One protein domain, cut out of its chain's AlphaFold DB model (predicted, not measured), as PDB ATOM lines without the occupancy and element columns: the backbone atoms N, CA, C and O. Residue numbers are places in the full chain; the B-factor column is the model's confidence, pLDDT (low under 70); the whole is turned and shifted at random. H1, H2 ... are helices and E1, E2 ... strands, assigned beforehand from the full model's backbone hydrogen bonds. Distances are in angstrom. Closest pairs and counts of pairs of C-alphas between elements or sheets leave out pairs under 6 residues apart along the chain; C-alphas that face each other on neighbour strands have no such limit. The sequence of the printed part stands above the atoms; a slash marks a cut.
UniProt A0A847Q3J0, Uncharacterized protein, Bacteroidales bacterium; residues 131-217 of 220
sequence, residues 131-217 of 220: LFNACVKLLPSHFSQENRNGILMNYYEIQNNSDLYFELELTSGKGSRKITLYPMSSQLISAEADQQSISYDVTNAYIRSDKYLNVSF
ATOM      1  N   LEU A 131     567.744 599.205 471.920       98.81
ATOM      2  CA  LEU A 131     567.076 599.983 470.880       98.81
ATOM      3  C   LEU A 131     565.715 599.371 470.526       98.81
ATOM      4  O   LEU A 131     564.706 600.063 470.597       98.81
ATOM      5  N   PHE A 132     565.664 598.068 470.234       98.81
ATOM      6  CA  PHE A 132     564.414 597.375 469.920       98.81
ATOM      7  C   PHE A 132     563.372 597.523 471.036       98.81
ATOM      8  O   PHE A 132     562.231 597.881 470.766       98.81
ATOM      9  N   ASN A 133     563.767 597.312 472.294       98.56
ATOM     10  CA  ASN A 133     562.868 597.414 473.446       98.56
ATOM     11  C   ASN A 133     562.344 598.841 473.679       98.56
ATOM     12  O   ASN A 133     561.269 599.008 474.248       98.56
ATOM     13  N   ALA A 134     563.094 599.866 473.267       98.38
ATOM     14  CA  ALA A 134     562.621 601.248 473.301       98.38
ATOM     15  C   ALA A 134     561.593 601.535 472.190       98.38
ATOM     16  O   ALA A 134     560.727 602.391 472.371       98.38
ATOM     17  N   CYS A 135     561.690 600.816 471.066       98.56
ATOM     18  CA  CYS A 135     560.866 601.012 469.876       98.56
ATOM     19  C   CYS A 135     559.579 600.174 469.863       98.56
ATOM     20  O   CYS A 135     558.551 600.612 469.346       98.56
ATOM     21  N   VAL A 136     559.635 598.945 470.381       98.69
ATOM     22  CA  VAL A 136     558.582 597.943 470.194       98.69
ATOM     23  C   VAL A 136     557.929 597.566 471.513       98.69
ATOM     24  O   VAL A 136     558.594 597.225 472.489       98.69
ATOM     25  N   LYS A 137     556.595 597.571 471.522       98.00
ATOM     26  CA  LYS A 137     555.785 597.195 472.683       98.00
ATOM     27  C   LYS A 137     554.683 596.224 472.281       98.00
ATOM     28  O   LYS A 137     553.974 596.466 471.310       98.00
ATOM     29  N   LEU A 138     554.502 595.167 473.070       98.06
ATOM     30  CA  LEU A 138     553.322 594.307 473.003       98.06
ATOM     31  C   LEU A 138     552.300 594.769 474.049       98.06
ATOM     32  O   LEU A 138     552.645 594.951 475.218       98.06
ATOM     33  N   LEU A 139     551.058 594.995 473.629       97.56
ATOM     34  CA  LEU A 139     549.948 595.310 474.525       97.56
ATOM     35  C   LEU A 139     549.275 594.028 475.036       97.56
ATOM     36  O   LEU A 139     549.346 593.004 474.354       97.56
ATOM     37  N   PRO A 140     548.598 594.070 476.203       96.25
ATOM     38  CA  PRO A 140     547.844 592.930 476.718       96.25
ATOM     39  C   PRO A 140     546.823 592.396 475.712       96.25
ATOM     40  O   PRO A 140     546.340 593.132 474.843       96.25
ATOM     41  N   SER A 141     546.461 591.120 475.853       95.94
ATOM     42  CA  SER A 141     545.420 590.555 475.002       95.94
ATOM     43  C   SER A 141     544.090 591.273 475.228       95.94
ATOM     44  O   SER A 141     543.687 591.514 476.365       95.94
ATOM     45  N   HIS A 142     543.407 591.615 474.139       93.50
ATOM     46  CA  HIS A 142     542.113 592.303 474.171       93.50
ATOM     47  C   HIS A 142     540.969 591.447 473.618       93.50
ATOM     48  O   HIS A 142     539.810 591.855 473.675       93.50
ATOM     49  N   PHE A 143     541.281 590.279 473.054       94.44
ATOM     50  CA  PHE A 143     540.306 589.392 472.436       94.44
ATOM     51  C   PHE A 143     540.832 587.956 472.395       94.44
ATOM     52  O   PHE A 143     542.010 587.735 472.108       94.44
ATOM     53  N   SER A 144     539.941 586.990 472.620       95.81
ATOM     54  CA  SER A 144     540.242 585.562 472.513       95.81
ATOM     55  C   SER A 144     539.178 584.854 471.681       95.81
ATOM     56  O   SER A 144     537.989 585.154 471.804       95.81
ATOM     57  N   GLN A 145     539.591 583.906 470.841       95.06
ATOM     58  CA  GLN A 145     538.683 583.133 469.992       95.06
ATOM     59  C   GLN A 145     539.229 581.732 469.715       95.06
ATOM     60  O   GLN A 145     540.418 581.560 469.456       95.06
ATOM     61  N   GLU A 146     538.351 580.731 469.716       95.62
ATOM     62  CA  GLU A 146     538.685 579.393 469.227       95.62
ATOM     63  C   GLU A 146     538.779 579.375 467.698       95.62
ATOM     64  O   GLU A 146     537.884 579.835 466.984       95.62
ATOM     65  N   ASN A 147     539.871 578.823 467.175       90.88
ATOM     66  CA  ASN A 147     540.008 578.599 465.743       90.88
ATOM     67  C   ASN A 147     539.192 577.373 465.281       90.88
ATOM     68  O   ASN A 147     538.590 576.651 466.072       90.88
ATOM     69  N   ARG A 148     539.208 577.086 463.972       89.69
ATOM     70  CA  ARG A 148     538.456 575.962 463.370       89.69
ATOM     71  C   ARG A 148     538.813 574.574 463.929       89.69
ATOM     72  O   ARG A 148     538.044 573.643 463.729       89.69
ATOM     73  N   ASN A 149     539.956 574.443 464.603       91.06
ATOM     74  CA  ASN A 149     540.433 573.205 465.216       91.06
ATOM     75  C   ASN A 149     540.164 573.159 466.736       91.06
ATOM     76  O   ASN A 149     540.693 572.275 467.404       91.06
ATOM     77  N   GLY A 150     539.396 574.107 467.290       92.69
ATOM     78  CA  GLY A 150     539.094 574.192 468.724       92.69
ATOM     79  C   GLY A 150     540.258 574.691 469.588       92.69
ATOM     80  O   GLY A 150     540.244 574.506 470.800       92.69
ATOM     81  N   ILE A 151     541.292 575.294 468.987       94.25
ATOM     82  CA  ILE A 151     542.422 575.862 469.734       94.25
ATOM     83  C   ILE A 151     542.094 577.314 470.079       94.25
ATOM     84  O   ILE A 151     541.848 578.118 469.176       94.25
ATOM     85  N   LEU A 152     542.125 577.648 471.370       96.50
ATOM     86  CA  LEU A 152     541.926 579.009 471.858       96.50
ATOM     87  C   LEU A 152     543.127 579.895 471.494       96.50
ATOM     88  O   LEU A 152     544.265 579.604 471.866       96.50
ATOM     89  N   MET A 153     542.867 580.985 470.776       96.88
ATOM     90  CA  MET A 153     543.851 581.985 470.366       96.88
ATOM     91  C   MET A 153     543.607 583.293 471.112       96.88
ATOM     92  O   MET A 153     542.480 583.784 471.122       96.88
ATOM     93  N   ASN A 154     544.662 583.888 471.664       97.12
ATOM     94  CA  ASN A 154     544.664 585.245 472.205       97.12
ATOM     95  C   ASN A 154     545.227 586.213 471.163       97.12
ATOM     96  O   ASN A 154     546.224 585.908 470.502       97.12
ATOM     97  N   TYR A 155     544.610 587.383 471.038       97.31
ATOM     98  CA  TYR A 155     545.004 588.432 470.104       97.31
ATOM     99  C   TYR A 155     545.588 589.626 470.853       97.31
ATOM    100  O   TYR A 155     545.034 590.063 471.865       97.31
ATOM    101  N   TYR A 156     546.701 590.143 470.342       97.88
ATOM    102  CA  TYR A 156     547.506 591.203 470.943       97.88
ATOM    103  C   TYR A 156     547.827 592.254 469.888       97.88
ATOM    104  O   TYR A 156     548.011 591.928 468.716       97.88
ATOM    105  N   GLU A 157     547.947 593.508 470.308       98.25
ATOM    106  CA  GLU A 157     548.479 594.564 469.453       98.25
ATOM    107  C   GLU A 157     549.974 594.736 469.735       98.25
ATOM    108  O   GLU A 157     550.375 594.971 470.876       98.25
ATOM    109  N   ILE A 158     550.799 594.623 468.697       98.50
ATOM    110  CA  ILE A 158     552.223 594.954 468.740       98.50
ATOM    111  C   ILE A 158     552.439 596.298 468.045       98.50
ATOM    112  O   ILE A 158     551.962 596.515 466.933       98.50
ATOM    113  N   GLN A 159     553.134 597.212 468.714       98.62
ATOM    114  CA  GLN A 159     553.325 598.594 468.283       98.62
ATOM    115  C   GLN A 159     554.803 598.888 468.050       98.62
ATOM    116  O   GLN A 159     555.647 598.448 468.829       98.62
ATOM    117  N   ASN A 160     555.092 599.679 467.021       98.56
ATOM    118  CA  ASN A 160     556.380 600.310 466.776       98.56
ATOM    119  C   ASN A 160     556.213 601.831 466.843       98.56
ATOM    120  O   ASN A 160     555.553 602.424 465.993       98.56
ATOM    121  N   ASN A 161     556.814 602.458 467.850       98.06
ATOM    122  CA  ASN A 161     556.725 603.899 468.105       98.06
ATOM    123  C   ASN A 161     557.933 604.683 467.555       98.06
ATOM    124  O   ASN A 161     558.232 605.777 468.037       98.06
ATOM    125  N   SER A 162     558.653 604.102 466.595       97.88
ATOM    126  CA  SER A 162     559.885 604.653 466.036       97.88
ATOM    127  C   SER A 162     559.838 604.740 464.513       97.88
ATOM    128  O   SER A 162     558.961 604.157 463.874       97.88
ATOM    129  N   ASP A 163     560.841 605.406 463.938       96.31
ATOM    130  CA  ASP A 163     561.072 605.445 462.490       96.31
ATOM    131  C   ASP A 163     561.817 604.204 461.959       96.31
ATOM    132  O   ASP A 163     562.095 604.092 460.764       96.31
ATOM    133  N   LEU A 164     562.169 603.263 462.843       97.56
ATOM    134  CA  LEU A 164     562.834 602.025 462.460       97.56
ATOM    135  C   LEU A 164     561.824 601.048 461.865       97.56
ATOM    136  O   LEU A 164     560.643 601.057 462.197       97.56
ATOM    137  N   TYR A 165     562.306 600.177 460.993       97.31
ATOM    138  CA  TYR A 165     561.519 599.117 460.381       97.31
ATOM    139  C   TYR A 165     561.998 597.773 460.936       97.31
ATOM    140  O   TYR A 165     563.207 597.559 461.030       97.31
ATOM    141  N   PHE A 166     561.085 596.866 461.292       98.56
ATOM    142  CA  PHE A 166     561.435 595.559 461.860       98.56
ATOM    143  C   PHE A 166     560.710 594.414 461.154       98.56
ATOM    144  O   PHE A 166     559.499 594.468 460.932       98.56
ATOM    145  N   GLU A 167     561.446 593.347 460.857       98.56
ATOM    146  CA  GLU A 167     560.909 592.087 460.340       98.56
ATOM    147  C   GLU A 167     561.159 591.001 461.377       98.56
ATOM    148  O   GLU A 167     562.293 590.803 461.798       98.56
ATOM    149  N   LEU A 168     560.094 590.351 461.840       98.81
ATOM    150  CA  LEU A 168     560.161 589.347 462.894       98.81
ATOM    151  C   LEU A 168     559.709 587.993 462.350       98.81
ATOM    152  O   LEU A 168     558.642 587.897 461.738       98.81
ATOM    153  N   GLU A 169     560.469 586.941 462.642       98.81
ATOM    154  CA  GLU A 169     560.146 585.555 462.298       98.81
ATOM    155  C   GLU A 169     560.109 584.669 463.548       98.81
ATOM    156  O   GLU A 169     561.007 584.708 464.388       98.81
ATOM    157  N   LEU A 170     559.022 583.911 463.710       98.69
ATOM    158  CA  LEU A 170     558.746 583.132 464.917       98.69
ATOM    159  C   LEU A 170     559.782 582.021 465.113       98.69
ATOM    160  O   LEU A 170     559.903 581.133 464.270       98.69
ATOM    161  N   THR A 171     560.432 582.007 466.274       98.44
ATOM    162  CA  THR A 171     561.425 580.989 466.653       98.44
ATOM    163  C   THR A 171     560.949 580.065 467.768       98.44
ATOM    164  O   THR A 171     561.331 578.897 467.796       98.44
ATOM    165  N   SER A 172     560.093 580.544 468.677       98.12
ATOM    166  CA  SER A 172     559.548 579.738 469.776       98.12
ATOM    167  C   SER A 172     558.139 580.179 470.165       98.12
ATOM    168  O   SER A 172     557.821 581.367 470.127       98.12
ATOM    169  N   GLY A 173     557.300 579.219 470.561       96.81
ATOM    170  CA  GLY A 173     555.867 579.409 470.794       96.81
ATOM    171  C   GLY A 173     555.025 579.087 469.558       96.81
ATOM    172  O   GLY A 173     555.523 578.584 468.546       96.81
ATOM    173  N   LYS A 174     553.717 579.343 469.640       97.06
ATOM    174  CA  LYS A 174     552.791 579.128 468.520       97.06
ATOM    175  C   LYS A 174     551.860 580.322 468.375       97.06
ATOM    176  O   LYS A 174     551.116 580.644 469.297       97.06
ATOM    177  N   GLY A 175     551.900 580.944 467.204       96.06
ATOM    178  CA  GLY A 175     551.195 582.182 466.913       96.06
ATOM    179  C   GLY A 175     551.517 582.702 465.517       96.06
ATOM    180  O   GLY A 175     551.932 581.935 464.640       96.06
ATOM    181  N   SER A 176     551.354 584.010 465.316       97.38
ATOM    182  CA  SER A 176     551.720 584.702 464.077       97.38
ATOM    183  C   SER A 176     553.170 584.393 463.691       97.38
ATOM    184  O   SER A 176     554.085 584.646 464.470       97.38
ATOM    185  N   ARG A 177     553.382 583.831 462.493       98.19
ATOM    186  CA  ARG A 177     554.700 583.345 462.042       98.19
ATOM    187  C   ARG A 177     555.652 584.455 461.611       98.19
ATOM    188  O   ARG A 177     556.844 584.347 461.872       98.19
ATOM    189  N   LYS A 178     555.128 585.481 460.943       98.38
ATOM    190  CA  LYS A 178     555.884 586.638 460.456       98.38
ATOM    191  C   LYS A 178     555.158 587.916 460.842       98.38
ATOM    192  O   LYS A 178     553.929 587.949 460.773       98.38
ATOM    193  N   ILE A 179     555.908 588.932 461.248       98.44
ATOM    194  CA  ILE A 179     555.390 590.257 461.605       98.44
ATOM    195  C   ILE A 179     556.274 591.292 460.912       98.44
ATOM    196  O   ILE A 179     557.499 591.186 460.948       98.44
ATOM    197  N   THR A 180     555.658 592.298 460.299       98.06
ATOM    198  CA  THR A 180     556.380 593.417 459.684       98.06
ATOM    199  C   THR A 180     555.961 594.705 460.363       98.06
ATOM    200  O   THR A 180     554.890 595.228 460.092       98.06
ATOM    201  N   LEU A 181     556.793 595.252 461.234       97.94
ATOM    202  CA  LEU A 181     556.510 596.533 461.867       97.94
ATOM    203  C   LEU A 181     557.088 597.662 461.018       97.94
ATOM    204  O   LEU A 181     558.296 597.897 461.011       97.94
ATOM    205  N   TYR A 182     556.211 598.372 460.312       97.31
ATOM    206  CA  TYR A 182     556.559 599.620 459.636       97.31
ATOM    207  C   TYR A 182     556.845 600.731 460.662       97.31
ATOM    208  O   TYR A 182     556.397 600.617 461.814       97.31
ATOM    209  N   PRO A 183     557.548 601.806 460.265       96.75
ATOM    210  CA  PRO A 183     557.656 603.026 461.057       96.75
ATOM    211  C   PRO A 183     556.294 603.489 461.583       96.75
ATOM    212  O   PRO A 183     555.320 603.493 460.830       96.75
ATOM    213  N   MET A 184     556.229 603.872 462.860       96.94
ATOM    214  CA  MET A 184     555.041 604.470 463.488       96.94
ATOM    215  C   MET A 184     553.737 603.684 463.244       96.94
ATOM    216  O   MET A 184     552.698 604.259 462.917       96.94
ATOM    217  N   SER A 185     553.786 602.355 463.373       97.75
ATOM    218  CA  SER A 185     552.667 601.464 463.038       97.75
ATOM    219  C   SER A 185     552.345 600.464 464.146       97.75
ATOM    220  O   SER A 185     553.142 600.232 465.057       97.75
ATOM    221  N   SER A 186     551.172 599.839 464.052       97.94
ATOM    222  CA  SER A 186     550.801 598.700 464.882       97.94
ATOM    223  C   SER A 186     550.233 597.560 464.044       97.94
ATOM    224  O   SER A 186     549.753 597.760 462.926       97.94
ATOM    225  N   GLN A 187     550.329 596.341 464.571       97.50
ATOM    226  CA  GLN A 187     549.764 595.142 463.963       97.50
ATOM    227  C   GLN A 187     549.069 594.275 465.003       97.50
ATOM    228  O   GLN A 187     549.482 594.202 466.160       97.50
ATOM    229  N   LEU A 188     548.032 593.568 464.560       97.31
ATOM    230  CA  LEU A 188     547.398 592.527 465.348       97.31
ATOM    231  C   LEU A 188     548.164 591.215 465.162       97.31
ATOM    232  O   LEU A 188     548.344 590.746 464.036       97.31
ATOM    233  N   ILE A 189     548.576 590.600 466.264       97.31
ATOM    234  CA  ILE A 189     549.181 589.270 466.272       97.31
ATOM    235  C   ILE A 189     548.374 588.324 467.147       97.31
ATOM    236  O   ILE A 189     547.603 588.747 468.006       97.31
ATOM    237  N   SER A 190     548.546 587.028 466.914       96.69
ATOM    238  CA  SER A 190     547.880 585.983 467.687       96.69
ATOM    239  C   SER A 190     548.896 585.019 468.282       96.69
ATOM    240  O   SER A 190     549.947 584.786 467.683       96.69
ATOM    241  N   ALA A 191     548.563 584.439 469.430       97.31
ATOM    242  CA  ALA A 191     549.276 583.322 470.042       97.31
ATOM    243  C   ALA A 191     548.259 582.335 470.633       97.31
ATOM    244  O   ALA A 191     547.183 582.760 471.057       97.31
ATOM    245  N   GLU A 192     548.559 581.033 470.646       96.62
ATOM    246  CA  GLU A 192     547.701 580.081 471.371       96.62
ATOM    247  C   GLU A 192     547.676 580.452 472.862       96.62
ATOM    248  O   GLU A 192     548.679 580.923 473.411       96.62
ATOM    249  N   ALA A 193     546.532 580.246 473.508       93.31
ATOM    250  CA  ALA A 193     546.364 580.481 474.936       93.31
ATOM    251  C   ALA A 193     547.331 579.627 475.784       93.31
ATOM    252  O   ALA A 193     547.949 578.675 475.305       93.31
ATOM    253  N   ASP A 194     547.482 580.005 477.055       90.19
ATOM    254  CA  ASP A 194     548.300 579.328 478.077       90.19
ATOM    255  C   ASP A 194     549.826 579.316 477.843       90.19
ATOM    256  O   ASP A 194     550.592 578.838 478.688       90.19
ATOM    257  N   GLN A 195     550.308 579.911 476.748       93.75
ATOM    258  CA  GLN A 195     551.734 580.159 476.532       93.75
ATOM    259  C   GLN A 195     552.223 581.324 477.401       93.75
ATOM    260  O   GLN A 195     551.587 582.367 477.483       93.75
ATOM    261  N   GLN A 196     553.383 581.158 478.038       95.44
ATOM    262  CA  GLN A 196     553.991 582.210 478.869       95.44
ATOM    263  C   GLN A 196     554.633 583.319 478.032       95.44
ATOM    264  O   GLN A 196     554.631 584.485 478.418       95.44
ATOM    265  N   SER A 197     555.218 582.942 476.898       97.38
ATOM    266  CA  SER A 197     555.970 583.845 476.043       97.38
ATOM    267  C   SER A 197     556.006 583.343 474.608       97.38
ATOM    268  O   SER A 197     555.882 582.142 474.359       97.38
ATOM    269  N   ILE A 198     556.263 584.260 473.684       97.88
ATOM    270  CA  ILE A 198     556.497 583.980 472.267       97.88
ATOM    271  C   ILE A 198     557.775 584.693 471.826       97.88
ATOM    272  O   ILE A 198     558.017 585.830 472.239       97.88
ATOM    273  N   SER A 199     558.613 584.029 471.031       98.56
ATOM    274  CA  SER A 199     559.925 584.562 470.648       98.56
ATOM    275  C   SER A 199     560.111 584.635 469.143       98.56
ATOM    276  O   SER A 199     559.668 583.755 468.407       98.56
ATOM    277  N   TYR A 200     560.818 585.670 468.705       98.81
ATOM    278  CA  TYR A 200     561.051 585.996 467.308       98.81
ATOM    279  C   TYR A 200     562.511 586.367 467.072       98.81
ATOM    280  O   TYR A 200     563.110 587.049 467.901       98.81
ATOM    281  N   ASP A 201     563.054 585.983 465.923       98.88
ATOM    282  CA  ASP A 201     564.248 586.632 465.388       98.88
ATOM    283  C   ASP A 201     563.837 587.900 464.648       98.88
ATOM    284  O   ASP A 201     562.915 587.872 463.836       98.88
ATOM    285  N   VAL A 202     564.521 589.008 464.924       98.81
ATOM    286  CA  VAL A 202     564.384 590.265 464.188       98.81
ATOM    287  C   VAL A 202     565.339 590.202 462.993       98.81
ATOM    288  O   VAL A 202     566.508 590.573 463.097       98.81
ATOM    289  N   THR A 203     564.873 589.673 461.863       98.69
ATOM    290  CA  THR A 203     565.694 589.203 460.728       98.69
ATOM    291  C   THR A 203     566.453 590.301 459.984       98.69
ATOM    292  O   THR A 203     567.288 590.018 459.132       98.69
ATOM    293  N   ASN A 204     566.184 591.564 460.297       98.50
ATOM    294  CA  ASN A 204     566.899 592.725 459.779       98.50
ATOM    295  C   ASN A 204     567.778 593.426 460.836       98.50
ATOM    296  O   ASN A 204     568.328 594.495 460.566       98.50
ATOM    297  N   ALA A 205     567.934 592.835 462.024       98.75
ATOM    298  CA  ALA A 205     568.763 593.344 463.112       98.75
ATOM    299  C   ALA A 205     569.881 592.347 463.457       98.75
ATOM    300  O   ALA A 205     569.688 591.387 464.202       98.75
ATOM    301  N   TYR A 206     571.067 592.586 462.903       98.88
ATOM    302  CA  TYR A 206     572.238 591.722 463.005       98.88
ATOM    303  C   TYR A 206     573.012 591.981 464.298       98.88
ATOM    304  O   TYR A 206     573.357 593.120 464.624       98.88
ATOM    305  N   ILE A 207     573.331 590.903 465.007       98.81
ATOM    306  CA  ILE A 207     574.204 590.926 466.193       98.81
ATOM    307  C   ILE A 207     575.511 590.156 465.968       98.81
ATOM    308  O   ILE A 207     576.470 590.349 466.711       98.81
ATOM    309  N   ARG A 208     575.548 589.318 464.924       98.56
ATOM    310  CA  ARG A 208     576.725 588.705 464.289       98.56
ATOM    311  C   ARG A 208     576.456 588.520 462.797       98.56
ATOM    312  O   ARG A 208     575.335 588.764 462.347       98.56
ATOM    313  N   SER A 209     577.459 588.096 462.035       97.50
ATOM    314  CA  SER A 209     577.310 587.824 460.599       97.50
ATOM    315  C   SER A 209     576.222 586.794 460.273       97.50
ATOM    316  O   SER A 209     575.566 586.902 459.239       97.50
ATOM    317  N   ASP A 210     576.013 585.833 461.170       97.62
ATOM    318  CA  ASP A 210     575.115 584.687 461.028       97.62
ATOM    319  C   ASP A 210     573.970 584.678 462.055       97.62
ATOM    320  O   ASP A 210     573.201 583.716 462.122       97.62
ATOM    321  N   LYS A 211     573.840 585.740 462.863       98.56
ATOM    322  CA  LYS A 211     572.890 585.792 463.979       98.56
ATOM    323  C   LYS A 211     572.124 587.106 464.029       98.56
ATOM    324  O   LYS A 211     572.704 588.197 464.059       98.56
ATOM    325  N   TYR A 212     570.812 586.970 464.163       98.81
ATOM    326  CA  TYR A 212     569.880 588.066 464.395       98.81
ATOM    327  C   TYR A 212     569.589 588.263 465.882       98.81
ATOM    328  O   TYR A 212     569.777 587.363 466.706       98.81
ATOM    329  N   LEU A 213     569.109 589.452 466.238       98.88
ATOM    330  CA  LEU A 213     568.556 589.696 467.562       98.88
ATOM    331  C   LEU A 213     567.321 588.805 467.771       98.88
ATOM    332  O   LEU A 213     566.302 589.002 467.117       98.88
ATOM    333  N   ASN A 214     567.380 587.890 468.739       98.75
ATOM    334  CA  ASN A 214     566.203 587.159 469.208       98.75
ATOM    335  C   ASN A 214     565.513 587.933 470.341       98.75
ATOM    336  O   ASN A 214     566.172 588.332 471.309       98.75
ATOM    337  N   VAL A 215     564.202 588.138 470.249       98.62
ATOM    338  CA  VAL A 215     563.374 588.846 471.236       98.62
ATOM    339  C   VAL A 215     562.257 587.942 471.735       98.62
ATOM    340  O   VAL A 215     561.742 587.119 470.986       98.62
ATOM    341  N   SER A 216     561.874 588.097 473.002       98.12
ATOM    342  CA  SER A 216     560.781 587.339 473.610       98.12
ATOM    343  C   SER A 216     559.777 588.291 474.237       98.12
ATOM    344  O   SER A 216     560.157 589.197 474.980       98.12
ATOM    345  N   PHE A 217     558.502 588.083 473.934       97.75
ATOM    346  CA  PHE A 217     557.400 588.838 474.509       97.75
ATOM    347  C   PHE A 217     556.682 587.989 475.546       97.75
ATOM    348  O   PHE A 217     556.339 586.837 475.279       97.75
TER     349      PHE A 217
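AT A GLANCE: This is residues 131 to 217 of the 220 residues of an uncharacterized protein of Bacteroidales bacterium (UniProt A0A847Q3J0). Two strongly twisted four-stranded sheets lie partly face to face with their strands crossed, a sandwich, and a one-turn helix, H1, sits at its rim. The first sheet, E1, E2, E3 and E6, is branched at E3; the second runs E5, E4, E7, E8; the tips of the hairpins E2 to E3 and E7 to E8 lie at opposite ends of the long axis. The printed part has 87 residues with one named helix and then eight named strands, H1 and E1 to E8 in turn; the neighbour strands are antiparallel in both sheets, and the class is mostly strand. It is compact, with a radius of gyration of the C-alphas of 13.3 A and spans of 41 by 27 by 19 A.

HOW THE PARTS SIT: Begin at H1, residues 131 to 135, where every O i to N i+4 pair is within hydrogen-bond range; it only grazes both sheets with its residues 132 to 135. Next come E1, residues 136 to 138, E2, residues 143 to 146, and E3, residues 152 to 160. E1 and E2 lie on one side of E3: look for N 137 and O 159 at 3.0 A, and for N 145 and O 153 at 2.9 A in the hairpin E2 and E3. On the other side of E3 is E6, residues 185 to 192, with N 156 and O 189 at 2.9 A. In the second sheet, E4, residues 166 to 172, forms a hairpin with E5, residues 178 to 181, with N 168 and O 179 at 2.9 A. E4 is also the antiparallel neighbour of E7, residues 197 to 208, with N 201 and O 169 at 2.9 A. E7 bends by 90 degrees at residue 204 and forms a hairpin with E8, residues 211 to 217, with N 200 and O 215 at 2.9 A. The facing parts of the sheets are 9.5 A centre to centre, their strands at 35 degrees; the closest C-alphas of E5 and E6, Leu 181 and Gln 187, are 7.2 A apart.

IN THESE COORDINATES: Find C-alpha 131 at (567.076, 599.983, 470.880), where H1 begins. E3 starts at C-alpha 152, (541.926, 579.009, 471.858), and runs 26.2 A; E6 runs 23.5 A, E7 24.3 A, E8 19.0 A and E4 17.8 A. E8 ends at C-alpha 217, (557.400, 588.838, 474.509).

THE WHOLE: The C-alphas farthest apart are those of Gly 150 and Ser 209, 41.4 A. The printed part has no cut, and each link between elements is tight. The mean pLDDT of the printed part is 97.2, and no printed residue is under 70.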